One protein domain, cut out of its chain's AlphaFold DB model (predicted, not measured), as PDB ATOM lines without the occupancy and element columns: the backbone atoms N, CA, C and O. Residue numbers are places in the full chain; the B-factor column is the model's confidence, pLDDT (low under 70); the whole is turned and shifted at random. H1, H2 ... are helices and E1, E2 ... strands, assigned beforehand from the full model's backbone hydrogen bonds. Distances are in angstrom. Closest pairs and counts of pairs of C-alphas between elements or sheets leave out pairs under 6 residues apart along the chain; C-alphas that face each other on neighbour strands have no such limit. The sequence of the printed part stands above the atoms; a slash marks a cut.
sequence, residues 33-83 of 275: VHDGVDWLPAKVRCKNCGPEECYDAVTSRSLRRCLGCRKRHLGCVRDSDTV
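This is residues 33 to 83 of the 275 residues of an uncharacterized protein of Agaricus bisporus var. burnettii (strain JB137-S8 / ATCC MYA-4627 / FGSC 10392) (UniProt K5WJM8). This is a small domain with little regular structure, in which a short two-stranded hairpin, E1 and E2, has a short helix, H1, close to E2 at its first residue, Leu 67, and long stretches with no named element, residues 42 to 54 and 72 to 83, make up much of the rest. The printed part has 51 residues, with E1, E2 and H1 in that order; the sheet, E1 - E2, is antiparallel. The class is mixed, with 13 residues in named elements. The whole is compact, with a radius of gyration of the C-alphas of 10.0 A, and rounded, spanning 28 by 21 by 19 A.

E1, residues 37 to 41, runs 13.3 A from C-alpha 37 at (45.263, -10.638, -13.459). E2 is residues 55 to 57, 6.8 A. H1, residues 67 to 71, 6.2 A, ends with C-alpha 71 at (39.521, 0.993, -9.331).

Residues 33 to 34 pair antiparallel with residues 37 to 38 of E1. In the hairpin, N 40 and O 56 are 2.8 A apart, within hydrogen-bond range. The closest C-alphas of E2 and H1, Tyr 55 and Leu 67, are 5.2 A apart. In H1 the O i to N i+4 pair is within hydrogen-bond range.

The farthest C-alphas, Gly 36 and Val 83, are 29.8 A apart. The printed part has no cut. The link from E1 to E2 is long, 13 residues. The pLDDT is under 70 at residues 50 to 52, 59 to 64 and 79 to 83.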
ATOM      1  N   VAL A  33      38.747 -11.813 -12.335       79.06
ATOM      2  CA  VAL A  33      39.760 -11.492 -13.349       79.06
ATOM      3  C   VAL A  33      39.626 -10.018 -13.726       79.06
ATOM      4  O   VAL A  33      38.551  -9.566 -14.123       79.06
ATOM      5  N   HIS A  34      40.699  -9.240 -13.584       77.00
ATOM      6  CA  HIS A  34      40.730  -7.828 -13.972       77.00
ATOM      7  C   HIS A  34      42.104  -7.450 -14.520       77.00
ATOM      8  O   HIS A  34      43.119  -7.705 -13.873       77.00
ATOM      9  N   ASP A  35      42.132  -6.807 -15.691       77.75
ATOM     10  CA  ASP A  35      43.352  -6.499 -16.460       77.75
ATOM     11  C   ASP A  35      44.230  -7.738 -16.731       77.75
ATOM     12  O   ASP A  35      45.454  -7.661 -16.680       77.75
ATOM     13  N   GLY A  36      43.607  -8.900 -16.962       76.31
ATOM     14  CA  GLY A  36      44.319 -10.168 -17.174       76.31
ATOM     15  C   GLY A  36      45.017 -10.726 -15.928       76.31
ATOM     16  O   GLY A  36      45.804 -11.659 -16.045       76.31
ATOM     17  N   VAL A  37      44.748 -10.163 -14.747       80.19
ATOM     18  CA  VAL A  37      45.263 -10.638 -13.459       80.19
ATOM     19  C   VAL A  37      44.116 -11.214 -12.642       80.19
ATOM     20  O   VAL A  37      43.049 -10.604 -12.555       80.19
ATOM     21  N   ASP A  38      44.358 -12.358 -12.011       81.81
ATOM     22  CA  ASP A  38      43.422 -12.967 -11.074       81.81
ATOM     23  C   ASP A  38      43.513 -12.285  -9.710       81.81
ATOM     24  O   ASP A  38      44.602 -12.075  -9.161       81.81
ATOM     25  N   TRP A  39      42.354 -11.961  -9.144       84.81
ATOM     26  CA  TRP A  39      42.219 -11.299  -7.856       84.81
ATOM     27  C   TRP A  39      41.392 -12.147  -6.899       84.81
ATOM     28  O   TRP A  39      40.266 -12.532  -7.201       84.81
ATOM     29  N   LEU A  40      41.934 -12.395  -5.713       84.38
ATOM     30  CA  LEU A  40      41.280 -13.126  -4.632       84.38
ATOM     31  C   LEU A  40      40.884 -12.185  -3.499       84.38
ATOM     32  O   LEU A  40      41.579 -11.200  -3.276       84.38
ATOM     33  N   PRO A  41      39.826 -12.477  -2.726       80.88
ATOM     34  CA  PRO A  41      39.526 -11.726  -1.514       80.88
ATOM     35  C   PRO A  41      40.761 -11.623  -0.612       80.88
ATOM     36  O   PRO A  41      41.394 -12.624  -0.264       80.88
ATOM     37  N   ALA A  42      41.134 -10.394  -0.262       76.25
ATOM     38  CA  ALA A  42      42.358 -10.137   0.474       76.25
ATOM     39  C   ALA A  42      42.264 -10.681   1.905       76.25
ATOM     40  O   ALA A  42      41.348 -10.326   2.651       76.25
ATOM     41  N   LYS A  43      43.263 -11.470   2.328       75.00
ATOM     42  CA  LYS A  43      43.366 -11.947   3.722       75.00
ATOM     43  C   LYS A  43      43.609 -10.789   4.692       75.00
ATOM     44  O   LYS A  43      43.089 -10.790   5.803       75.00
ATOM     45  N   VAL A  44      44.390  -9.795   4.259       74.19
ATOM     46  CA  VAL A  44      44.687  -8.574   5.021       74.19
ATOM     47  C   VAL A  44      44.120  -7.370   4.280       74.19
ATOM     48  O   VAL A  44      44.522  -7.040   3.157       74.19
ATOM     49  N   ARG A  45      43.170  -6.699   4.930       74.81
ATOM     50  CA  ARG A  45      42.430  -5.581   4.344       74.81
ATOM     51  C   ARG A  45      43.251  -4.295   4.353       74.81
ATOM     52  O   ARG A  45      44.070  -4.054   5.237       74.81
ATOM     53  N   CYS A  46      43.018  -3.469   3.340       78.00
ATOM     54  CA  CYS A  46      43.580  -2.128   3.250       78.00
ATOM     55  C   CYS A  46      42.716  -1.134   4.045       78.00
ATOM     56  O   CYS A  46      41.498  -1.293   4.095       78.00
ATOM     57  N   LYS A  47      43.308  -0.070   4.606       78.88
ATOM     58  CA  LYS A  47      42.555   0.949   5.379       78.88
ATOM     59  C   LYS A  47      41.495   1.702   4.568       78.88
ATOM     60  O   LYS A  47      40.534   2.203   5.133       78.88
ATOM     61  N   ASN A  48      41.680   1.764   3.252       75.69
ATOM     62  CA  ASN A  48      40.828   2.520   2.331       75.69
ATOM     63  C   ASN A  48      39.752   1.655   1.647       75.69
ATOM     64  O   ASN A  48      39.024   2.145   0.787       75.69
ATOM     65  N   CYS A  49      39.665   0.372   2.000       79.38
ATOM     66  CA  CYS A  49      38.772  -0.596   1.380       79.38
ATOM     67  C   CYS A  49      37.620  -0.931   2.326       79.38
ATOM     68  O   CYS A  49      37.853  -1.200   3.505       79.38
ATOM     69  N   GLY A  50      36.393  -0.985   1.800       65.69
ATOM     70  CA  GLY A  50      35.256  -1.555   2.521       65.69
ATOM     71  C   GLY A  50      35.403  -3.073   2.728       65.69
ATOM     72  O   GLY A  50      36.246  -3.708   2.084       65.69
ATOM     73  N   PRO A  51      34.585  -3.675   3.612       59.72
ATOM     74  CA  PRO A  51      34.682  -5.089   3.979       59.72
ATOM     75  C   PRO A  51      34.530  -6.071   2.803       59.72
ATOM     76  O   PRO A  51      35.107  -7.152   2.874       59.72
ATOM     77  N   GLU A  52      33.844  -5.677   1.727       63.75
ATOM     78  CA  GLU A  52      33.500  -6.534   0.574       63.75
ATOM     79  C   GLU A  52      34.323  -6.244  -0.702       63.75
ATOM     80  O   GLU A  52      34.126  -6.857  -1.748       63.75
ATOM     81  N   GLU A  53      35.254  -5.285  -0.654       72.19
ATOM     82  CA  GLU A  53      35.854  -4.701  -1.872       72.19
ATOM     83  C   GLU A  53      37.379  -4.865  -1.957       72.19
ATOM     84  O   GLU A  53      38.026  -4.366  -2.884       72.19
ATOM     85  N   CYS A  54      37.984  -5.530  -0.972       82.00
ATOM     86  CA  CYS A  54      39.430  -5.685  -0.894       82.00
ATOM     87  C   CYS A  54      39.867  -7.009  -1.530       82.00
ATOM     88  O   CYS A  54      39.584  -8.072  -0.982       82.00
ATOM     89  N   TYR A  55      40.603  -6.931  -2.642       85.00
ATOM     90  CA  TYR A  55      41.136  -8.102  -3.341       85.00
ATOM     91  C   TYR A  55      42.645  -8.003  -3.569       85.00
ATOM     92  O   TYR A  55      43.161  -6.927  -3.881       85.00
ATOM     93  N   ASP A  56      43.322  -9.137  -3.437       80.94
ATOM     94  CA  ASP A  56      44.739  -9.379  -3.658       80.94
ATOM     95  C   ASP A  56      45.015 -10.021  -5.003       80.94
ATOM     96  O   ASP A  56      44.350 -10.978  -5.383       80.94
ATOM     97  N   ALA A  57      46.031  -9.515  -5.698       79.31
ATOM     98  CA  ALA A  57      46.499 -10.133  -6.924       79.31
ATOM     99  C   ALA A  57      47.176 -11.472  -6.604       79.31
ATOM    100  O   ALA A  57      48.026 -11.546  -5.715       79.31
ATOM    101  N   VAL A  58      46.815 -12.517  -7.345       74.00
ATOM    102  CA  VAL A  58      47.319 -13.881  -7.128       74.00
ATOM    103  C   VAL A  58      48.773 -14.019  -7.582       74.00
ATOM    104  O   VAL A  58      49.589 -14.627  -6.894       74.00
ATOM    105  N   THR A  59      49.111 -13.431  -8.730       63.38
ATOM    106  CA  THR A  59      50.371 -13.706  -9.440       63.38
ATOM    107  C   THR A  59      51.382 -12.563  -9.388       63.38
ATOM    108  O   THR A  59      52.557 -12.771  -9.675       63.38
ATOM    109  N   SER A  60      50.987 -11.357  -8.969       57.94
ATOM    110  CA  SER A  60      51.862 -10.184  -9.051       57.94
ATOM    111  C   SER A  60      52.236  -9.627  -7.676       57.94
ATOM    112  O   SER A  60      51.480  -8.867  -7.064       57.94
ATOM    113  N   ARG A  61      53.468  -9.895  -7.225       56.47
ATOM    114  CA  ARG A  61      54.080  -9.173  -6.086       56.47
ATOM    115  C   ARG A  61      54.294  -7.678  -6.373       56.47
ATOM    116  O   ARG A  61      54.515  -6.899  -5.448       56.47
ATOM    117  N   SER A  62      54.246  -7.274  -7.644       57.56
ATOM    118  CA  SER A  62      54.400  -5.888  -8.101       57.56
ATOM    119  C   SER A  62      53.155  -5.027  -7.861       57.56
ATOM    120  O   SER A  62      53.272  -3.810  -7.696       57.56
ATOM    121  N   LEU A  63      51.964  -5.628  -7.756       62.81
ATOM    122  CA  LEU A  63      50.730  -4.901  -7.458       62.81
ATOM    123  C   LEU A  63      50.588  -4.695  -5.948       62.81
ATOM    124  O   LEU A  63      49.862  -5.397  -5.253       62.81
ATOM    125  N   ARG A  64      51.258  -3.657  -5.437       67.31
ATOM    126  CA  ARG A  64      51.122  -3.219  -4.033       67.31
ATOM    127  C   ARG A  64      49.722  -2.694  -3.684       67.31
ATOM    128  O   ARG A  64      49.427  -2.456  -2.515       67.31
ATOM    129  N   ARG A  65      48.866  -2.455  -4.684       77.94
ATOM    130  CA  ARG A  65      47.502  -1.954  -4.490       77.94
ATOM    131  C   ARG A  65      46.492  -3.066  -4.728       77.94
ATOM    132  O   ARG A  65      46.521  -3.707  -5.772       77.94
ATOM    133  N   CYS A  66      45.571  -3.226  -3.785       85.12
ATOM    134  CA  CYS A  66      44.407  -4.083  -3.952       85.12
ATOM    135  C   CYS A  66      43.486  -3.574  -5.080       85.12
ATOM    136  O   CYS A  66      43.503  -2.385  -5.427       85.12
ATOM    137  N   LEU A  67      42.638  -4.460  -5.610       83.31
ATOM    138  CA  LEU A  67      41.746  -4.142  -6.732       83.31
ATOM    139  C   LEU A  67      40.820  -2.953  -6.435       83.31
ATOM    140  O   LEU A  67      40.659  -2.068  -7.273       83.31
ATOM    141  N   GLY A  68      40.249  -2.893  -5.226       82.38
ATOM    142  CA  GLY A  68      39.358  -1.807  -4.810       82.38
ATOM    143  C   GLY A  68      40.037  -0.434  -4.832       82.38
ATOM    144  O   GLY A  68      39.500   0.518  -5.400       82.38
ATOM    145  N   CYS A  69      41.257  -0.327  -4.296       83.88
ATOM    146  CA  CYS A  69      42.024   0.920  -4.362       83.88
ATOM    147  C   CYS A  69      42.456   1.263  -5.785       83.88
ATOM    148  O   CYS A  69      42.506   2.441  -6.129       83.88
ATOM    149  N   ARG A  70      42.759   0.259  -6.615       78.81
ATOM    150  CA  ARG A  70      43.122   0.474  -8.019       78.81
ATOM    151  C   ARG A  70      41.950   1.063  -8.807       78.81
ATOM    152  O   ARG A  70      42.139   2.088  -9.449       78.81
ATOM    153  N   LYS A  71      40.746   0.493  -8.675       81.44
ATOM    154  CA  LYS A  71      39.521   0.993  -9.331       81.44
ATOM    155  C   LYS A  71      39.125   2.400  -8.879       81.44
ATOM    156  O   LYS A  71      38.610   3.174  -9.671       81.44
ATOM    157  N   ARG A  72      39.368   2.743  -7.611       80.31
ATOM    158  CA  ARG A  72      39.054   4.069  -7.047       80.31
ATOM    159  C   ARG A  72      40.206   5.071  -7.124       80.31
ATOM    160  O   ARG A  72      40.079   6.173  -6.604       80.31
ATOM    161  N   HIS A  73      41.343   4.681  -7.703       76.56
ATOM    162  CA  HIS A  73      42.586   5.459  -7.711       76.56
ATOM    163  C   HIS A  73      43.048   5.931  -6.313       76.56
ATOM    164  O   HIS A  73      43.737   6.942  -6.178       76.56
ATOM    165  N   LEU A  74      42.713   5.177  -5.263       78.62
ATOM    166  CA  LEU A  74      43.091   5.475  -3.883       78.62
ATOM    167  C   LEU A  74      44.471   4.896  -3.546       78.62
ATOM    168  O   LEU A  74      44.927   3.900  -4.117       78.62
ATOM    169  N   GLY A  75      45.140   5.506  -2.565       77.56
ATOM    170  CA  GLY A  75      46.321   4.906  -1.945       77.56
ATOM    171  C   GLY A  75      45.953   3.571  -1.292       77.56
ATOM    172  O   GLY A  75      44.911   3.458  -0.654       77.56
ATOM    173  N   CYS A  76      46.782   2.542  -1.443       79.38
ATOM    174  CA  CYS A  76      46.610   1.285  -0.719       79.38
ATOM    175  C   CYS A  76      47.672   1.222   0.371       79.38
ATOM    176  O   CYS A  76      48.861   1.216   0.065       79.38
ATOM    177  N   VAL A  77      47.238   1.221   1.629       74.25
ATOM    178  CA  VAL A  77      48.121   1.062   2.785       74.25
ATOM    179  C   VAL A  77      47.649  -0.155   3.558       74.25
ATOM    180  O   VAL A  77      46.503  -0.193   4.020       74.25
ATOM    181  N   ARG A  78      48.538  -1.138   3.680       70.50
ATOM    182  CA  ARG A  78      48.377  -2.288   4.565       70.50
ATOM    183  C   ARG A  78      49.291  -2.149   5.760       70.50
ATOM    184  O   ARG A  78      50.425  -1.692   5.628       70.50
ATOM    185  N   ASP A  79      48.823  -2.593   6.917       56.41
ATOM    186  CA  ASP A  79      49.627  -2.538   8.137       56.41
ATOM    187  C   ASP A  79      50.906  -3.395   8.021       56.41
ATOM    188  O   ASP A  79      51.949  -3.010   8.547       56.41
ATOM    189  N   SER A  80      50.898  -4.461   7.208       56.41
ATOM    190  CA  SER A  80      52.083  -5.279   6.895       56.41
ATOM    191  C   SER A  80      53.185  -4.531   6.127       56.41
ATOM    192  O   SER A  80      54.368  -4.791   6.344       56.41
ATOM    193  N   ASP A  81      52.834  -3.564   5.272       55.34
ATOM    194  CA  ASP A  81      53.809  -2.826   4.449       55.34
ATOM    195  C   ASP A  81      54.623  -1.816   5.275       55.34
ATOM    196  O   ASP A  81      55.747  -1.446   4.920       55.34
ATOM    197  N   THR A  82      54.076  -1.401   6.421       49.59
ATOM    198  CA  THR A  82      54.755  -0.495   7.360       49.59
ATOM    199  C   THR A  82      55.820  -1.192   8.208       49.59
ATOM    200  O   THR A  82      56.701  -0.529   8.753       49.59
ATOM    201  N   VAL A  83      55.790  -2.527   8.285       41.09
ATOM    202  CA  VAL A  83      56.800  -3.323   8.999       41.09
ATOM    203  C   VAL A  83      58.004  -3.603   8.091       41.09
ATOM    204  O   VAL A  83      59.145  -3.451   8.520       41.09
TER     205      VAL A  83